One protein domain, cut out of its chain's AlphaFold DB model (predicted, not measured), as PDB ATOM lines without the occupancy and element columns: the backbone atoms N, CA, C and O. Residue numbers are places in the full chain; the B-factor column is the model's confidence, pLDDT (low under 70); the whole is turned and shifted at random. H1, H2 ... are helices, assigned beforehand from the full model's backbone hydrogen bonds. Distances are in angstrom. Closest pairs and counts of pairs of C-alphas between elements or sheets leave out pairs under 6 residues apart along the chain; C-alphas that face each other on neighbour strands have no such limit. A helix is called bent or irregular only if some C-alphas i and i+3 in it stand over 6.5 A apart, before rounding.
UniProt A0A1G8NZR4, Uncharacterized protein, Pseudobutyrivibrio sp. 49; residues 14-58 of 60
ATOM      1  N   GLU A  14      -0.372  47.844 -22.495       97.94
ATOM      2  CA  GLU A  14      -1.500  48.586 -21.923       97.94
ATOM      3  C   GLU A  14      -1.948  47.962 -20.594       97.94
ATOM      4  O   GLU A  14      -2.144  48.664 -19.601       97.94
ATOM      5  N   SER A  15      -1.992  46.632 -20.532       97.12
ATOM      6  CA  SER A  15      -2.296  45.878 -19.314       97.12
ATOM      7  C   SER A  15      -1.296  46.169 -18.185       97.12
ATOM      8  O   SER A  15      -1.683  46.337 -17.025       97.12
ATOM      9  N   ILE A  16      -0.007  46.286 -18.528       95.00
ATOM     10  CA  ILE A  16       1.060  46.666 -17.588       95.00
ATOM     11  C   ILE A  16       0.866  48.110 -17.109       95.00
ATOM     12  O   ILE A  16       1.003  48.393 -15.919       95.00
ATOM     13  N   ASP A  17       0.534  49.027 -18.015       96.88
ATOM     14  CA  ASP A  17       0.362  50.444 -17.694       96.88
ATOM     15  C   ASP A  17      -0.834  50.668 -16.759       96.88
ATOM     16  O   ASP A  17      -0.724  51.406 -15.777       96.88
ATOM     17  N   VAL A  18      -1.949  49.964 -16.988       97.81
ATOM     18  CA  VAL A  18      -3.114  49.965 -16.085       97.81
ATOM     19  C   VAL A  18      -2.734  49.442 -14.698       97.81
ATOM     20  O   VAL A  18      -3.127  50.027 -13.685       97.81
ATOM     21  N   HIS A  19      -1.942  48.369 -14.625       95.31
ATOM     22  CA  HIS A  19      -1.446  47.846 -13.353       95.31
ATOM     23  C   HIS A  19      -0.554  48.860 -12.620       95.31
ATOM     24  O   HIS A  19      -0.765  49.109 -11.429       95.31
ATOM     25  N   HIS A  20       0.393  49.491 -13.321       95.19
ATOM     26  CA  HIS A  20       1.273  50.519 -12.758       95.19
ATOM     27  C   HIS A  20       0.518  51.763 -12.279       95.19
ATOM     28  O   HIS A  20       0.907  52.354 -11.275       95.19
ATOM     29  N   ALA A  21      -0.575  52.136 -12.947       97.88
ATOM     30  CA  ALA A  21      -1.429  53.251 -12.545       97.88
ATOM     31  C   ALA A  21      -2.355  52.925 -11.354       97.88
ATOM     32  O   ALA A  21      -3.070  53.803 -10.866       97.88
ATOM     33  N   SER A  22      -2.386  51.674 -10.881       97.81
ATOM     34  CA  SER A  22      -3.288  51.272  -9.803       97.81
ATOM     35  C   SER A  22      -2.909  51.899  -8.445       97.81
ATOM     36  O   SER A  22      -1.726  51.992  -8.106       97.81
ATOM     37  N   PRO A  23      -3.892  52.239  -7.583       98.06
ATOM     38  CA  PRO A  23      -3.621  52.712  -6.217       98.06
ATOM     39  C   PRO A  23      -2.814  51.718  -5.362       98.06
ATOM     40  O   PRO A  23      -2.088  52.103  -4.443       98.06
ATOM     41  N   MET A  24      -2.922  50.424  -5.675       97.06
ATOM     42  CA  MET A  24      -2.124  49.372  -5.047       97.06
ATOM     43  C   MET A  24      -0.636  49.534  -5.376       97.06
ATOM     44  O   MET A  24       0.192  49.455  -4.470       97.06
ATOM     45  N   MET A  25      -0.290  49.791  -6.642       96.25
ATOM     46  CA  MET A  25       1.104  49.990  -7.040       96.25
ATOM     47  C   MET A  25       1.712  51.242  -6.415       96.25
ATOM     48  O   MET A  25       2.862  51.183  -5.987       96.25
ATOM     49  N   GLN A  26       0.933  52.313  -6.238       97.69
ATOM     50  CA  GLN A  26       1.381  53.472  -5.461       97.69
ATOM     51  C   GLN A  26       1.740  53.079  -4.019       97.69
ATOM     52  O   GLN A  26       2.826  53.388  -3.543       97.69
ATOM     53  N   THR A  27       0.871  52.314  -3.351       97.94
ATOM     54  CA  THR A  27       1.141  51.818  -1.987       97.94
ATOM     55  C   THR A  27       2.422  50.974  -1.937       97.94
ATOM     56  O   THR A  27       3.212  51.084  -1.001       97.94
ATOM     57  N   ILE A  28       2.657  50.134  -2.950       95.94
ATOM     58  CA  ILE A  28       3.877  49.322  -3.057       95.94
ATOM     59  C   ILE A  28       5.114  50.208  -3.264       95.94
ATOM     60  O   ILE A  28       6.148  49.942  -2.651       95.94
ATOM     61  N   MET A  29       5.028  51.246  -4.100       95.81
ATOM     62  CA  MET A  29       6.125  52.191  -4.330       95.81
ATOM     63  C   MET A  29       6.518  52.923  -3.045       95.81
ATOM     64  O   MET A  29       7.698  52.922  -2.700       95.81
ATOM     65  N   ASP A  30       5.540  53.433  -2.293       97.88
ATOM     66  CA  ASP A  30       5.779  54.130  -1.023       97.88
ATOM     67  C   ASP A  30       6.478  53.215  -0.002       97.88
ATOM     68  O   ASP A  30       7.379  53.627   0.734       97.88
ATOM     69  N   LEU A  31       6.092  51.934   0.039       97.88
ATOM     70  CA  LEU A  31       6.740  50.944   0.900       97.88
ATOM     71  C   LEU A  31       8.174  50.648   0.448       97.88
ATOM     72  O   LEU A  31       9.061  50.532   1.294       97.88
ATOM     73  N   ARG A  32       8.428  50.538  -0.861       97.00
ATOM     74  CA  ARG A  32       9.786  50.319  -1.382       97.00
ATOM     75  C   ARG A  32      10.707  51.482  -1.051       97.00
ATOM     76  O   ARG A  32      11.827  51.233  -0.627       97.00
ATOM     77  N   GLU A  33      10.223  52.712  -1.180       97.31
ATOM     78  CA  GLU A  33      10.979  53.903  -0.791       97.31
ATOM     79  C   GLU A  33      11.261  53.912   0.718       97.31
ATOM     80  O   GLU A  33      12.410  54.033   1.136       97.31
ATOM     81  N   LYS A  34      10.234  53.690   1.551       98.38
ATOM     82  CA  LYS A  34      10.366  53.686   3.018       98.38
ATOM     83  C   LYS A  34      11.411  52.695   3.535       98.38
ATOM     84  O   LYS A  34      12.049  52.959   4.555       98.38
ATOM     85  N   TYR A  35      11.523  51.536   2.893       98.12
ATOM     86  CA  TYR A  35      12.409  50.452   3.313       98.12
ATOM     87  C   TYR A  35      13.665  50.317   2.443       98.12
ATOM     88  O   TYR A  35      14.392  49.340   2.611       98.12
ATOM     89  N   ASP A  36      13.914  51.277   1.545       96.50
ATOM     90  CA  ASP A  36      15.054  51.296   0.618       96.50
ATOM     91  C   ASP A  36      15.210  49.974  -0.162       96.50
ATOM     92  O   ASP A  36      16.280  49.375  -0.278       96.50
ATOM     93  N   LEU A  37      14.080  49.452  -0.649       94.69
ATOM     94  CA  LEU A  37      14.028  48.189  -1.377       94.69
ATOM     95  C   LEU A  37      14.271  48.434  -2.863       94.69
ATOM     96  O   LEU A  37      13.438  49.011  -3.566       94.69
ATOM     97  N   HIS A  38      15.382  47.905  -3.364       90.50
ATOM     98  CA  HIS A  38      15.709  47.935  -4.784       90.50
ATOM     99  C   HIS A  38      15.284  46.654  -5.492       90.50
ATOM    100  O   HIS A  38      15.389  45.549  -4.957       90.50
ATOM    101  N   MET A  39      14.858  46.806  -6.743       85.12
ATOM    102  CA  MET A  39      14.531  45.690  -7.619       85.12
ATOM    103  C   MET A  39      15.304  45.755  -8.926       85.12
ATOM    104  O   MET A  39      15.608  46.830  -9.436       85.12
ATOM    105  N   THR A  40      15.570  44.579  -9.484       89.75
ATOM    106  CA  THR A  40      16.010  44.424 -10.870       89.75
ATOM    107  C   THR A  40      14.825  43.926 -11.682       89.75
ATOM    108  O   THR A  40      14.194  42.943 -11.299       89.75
ATOM    109  N   VAL A  41      14.511  44.614 -12.779       88.19
ATOM    110  CA  VAL A  41      13.398  44.260 -13.666       88.19
ATOM    111  C   VAL A  41      13.968  43.774 -14.988       88.19
ATOM    112  O   VAL A  41      14.769  44.463 -15.615       88.19
ATOM    113  N   GLU A  42      13.529  42.598 -15.424       91.88
ATOM    114  CA  GLU A  42      13.867  42.041 -16.730       91.88
ATOM    115  C   GLU A  42      12.584  41.826 -17.525       91.88
ATOM    116  O   GLU A  42      11.618  41.253 -17.022       91.88
ATOM    117  N   ARG A  43      12.579  42.294 -18.776       90.38
ATOM    118  CA  ARG A  43      11.447  42.136 -19.684       90.38
ATOM    119  C   ARG A  43      11.722  40.998 -20.651       90.38
ATOM    120  O   ARG A  43      12.662  41.069 -21.438       90.38
ATOM    121  N   TYR A  44      10.850  39.998 -20.625       90.62
ATOM    122  CA  TYR A  44      10.819  38.922 -21.604       90.62
ATOM    123  C   TYR A  44       9.669  39.155 -22.572       90.62
ATOM    124  O   TYR A  44       8.588  39.586 -22.176       90.62
ATOM    125  N   VAL A  45       9.914  38.875 -23.845       88.38
ATOM    126  CA  VAL A  45       8.882  38.848 -24.880       88.38
ATOM    127  C   VAL A  45       8.711  37.409 -25.330       88.38
ATOM    128  O   VAL A  45       9.695  36.674 -25.426       88.38
ATOM    129  N   SER A  46       7.469  36.989 -25.569       86.56
ATOM    130  CA  SER A  46       7.198  35.635 -26.042       86.56
ATOM    131  C   SER A  46       7.869  35.414 -27.391       86.56
ATOM    132  O   SER A  46       7.502  36.036 -28.391       86.56
ATOM    133  N   ASP A  47       8.836  34.507 -27.413       87.50
ATOM    134  CA  ASP A  47       9.455  34.059 -28.644       87.50
ATOM    135  C   ASP A  47       8.560  33.011 -29.315       87.50
ATOM    136  O   ASP A  47       8.193  32.000 -28.716       87.50
ATOM    137  N   LYS A  48       8.183  33.274 -30.568       85.81
ATOM    138  CA  LYS A  48       7.404  32.343 -31.396       85.81
ATOM    139  C   LYS A  48       8.290  31.460 -32.279       85.81
ATOM    140  O   LYS A  48       7.767  30.596 -32.972       85.81
ATOM    141  N   SER A  49       9.605  31.674 -32.275       87.88
ATOM    142  CA  SER A  49      10.584  30.994 -33.130       87.88
ATOM    143  C   SER A  49      11.255  29.791 -32.456       87.88
ATOM    144  O   SER A  49      12.445  29.548 -32.638       87.88
ATOM    145  N   MET A  50      10.480  29.009 -31.698       88.06
ATOM    146  CA  MET A  50      10.984  27.818 -31.009       88.06
ATOM    147  C   MET A  50      11.585  26.815 -32.015       88.06
ATOM    148  O   MET A  50      10.869  26.381 -32.923       88.06
ATOM    149  N   PRO A  51      12.865  26.421 -31.871       91.56
ATOM    150  CA  PRO A  51      13.471  25.385 -32.699       91.56
ATOM    151  C   PRO A  51      12.714  24.056 -32.596       91.56
ATOM    152  O   PRO A  51      12.382  23.620 -31.499       91.56
ATOM    153  N   ASP A  52      12.530  23.346 -33.715       90.31
ATOM    154  CA  ASP A  52      11.812  22.057 -33.725       90.31
ATOM    155  C   ASP A  52      12.416  21.021 -32.762       90.31
ATOM    156  O   ASP A  52      11.697  20.219 -32.174       90.31
ATOM    157  N   LYS A  53      13.741  21.059 -32.563       92.12
ATOM    158  CA  LYS A  53      14.456  20.175 -31.627       92.12
ATOM    159  C   LYS A  53      14.048  20.389 -30.172       92.12
ATOM    160  O   LYS A  53      14.179  19.473 -29.366       92.12
ATOM    161  N   ASP A  54      13.561  21.577 -29.831       92.19
ATOM    162  CA  ASP A  54      13.173  21.896 -28.462       92.19
ATOM    163  C   ASP A  54      11.843  21.212 -28.100       92.19
ATOM    164  O   ASP A  54      11.587  20.934 -26.928       92.19
ATOM    165  N   ALA A  55      11.033  20.843 -29.103       89.25
ATOM    166  CA  ALA A  55       9.790  20.100 -28.910       89.25
ATOM    167  C   ALA A  55      10.011  18.725 -28.254       89.25
ATOM    168  O   ALA A  55       9.136  18.266 -27.518       89.25
ATOM    169  N   ASP A  56      11.179  18.101 -28.452       93.38
ATOM    170  CA  ASP A  56      11.538  16.811 -27.845       93.38
ATOM    171  C   ASP A  56      11.627  16.884 -26.308       93.38
ATOM    172  O   ASP A  56      11.494  15.869 -25.620       93.38
ATOM    173  N   PHE A  57      11.819  18.085 -25.751       92.12
ATOM    174  CA  PHE A  57      11.911  18.319 -24.309       92.12
ATOM    175  C   PHE A  57      10.577  18.740 -23.671       92.12
ATOM    176  O   PHE A  57      10.496  18.860 -22.446       92.12
ATOM    177  N   ILE A  58       9.521  18.955 -24.465       90.56
ATOM    178  CA  ILE A  58       8.215  19.420 -23.984       90.56
ATOM    179  C   ILE A  58       7.258  18.233 -23.854       90.56
ATOM    180  O   ILE A  58       6.898  17.576 -24.832       90.56
TER     181      ILE A  58
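This is residues 14 to 58 of the 60 residues of an uncharacterized protein of Pseudobutyrivibrio sp. 49 (UniProt A0A1G8NZR4). The longest helix, H2, makes a corner with the shorter H1 at one end of the domain, and from the other end of H2 a long link with no named element runs out as an open arm to a short helix, H3, at the far end. There is no core: none of the three helices touches another, and H3, at the end of the long arm of residues 35 to 51, is apart from both H1 and H2. The printed part has 45 residues with three named helices, in the order H1, H2, H3, and no named strand; its class is all helix. The whole is extended, with a radius of gyration of the C-alphas of 17.6 A and spans of 48 by 24 by 14 A, and the arm makes much of the length.

Begin with H2, residues 23 to 34: find C-alpha 23 at (-3.621, 52.712, -6.217), and from there the helix runs 16.8 A to C-alpha 34 at (10.366, 53.686, 3.018). Before it in the chain you find H1, residues 14 to 20, 9.8 A from first to last C-alpha, beginning at C-alpha 14 at (-1.500, 48.586, -21.923). After residues 35 to 51 comes H3, residues 52 to 57, 10.1 A from first to last C-alpha, which ends at C-alpha 57 at (11.911, 18.319, -24.309). None of the three helices is bent.

Look first from H2 toward H1: they are close but not clearly touching, and their closest C-alphas are those of His 19 and Met 25, 7.1 A apart. Their lines stand at a steep tilt of 49 degrees, and they run the same way. H3 is apart from H2, and it is apart from H1 too. On the backbone, every O i to N i+4 pair of H1 and H2 is within hydrogen-bond range; in H3 0 of 2 such pairs are, while 3 of its 3 O i to N i+3 pairs are within range.

The two C-alphas farthest apart are those of Lys 34 and Asp 52, 48.5 A, while the first and last printed C-alphas, of Glu 14 and Ile 58, are 30.8 A apart. The link from H1 to H2 is tight, with 2 residues; the link from H2 to H3 is long, with 17 residues. Residues 38 to 58, of which 52 to 57 belong to H3, stand free. The printed part has no cut. The mean pLDDT of the printed part is 93.5, and no printed residue is under 70.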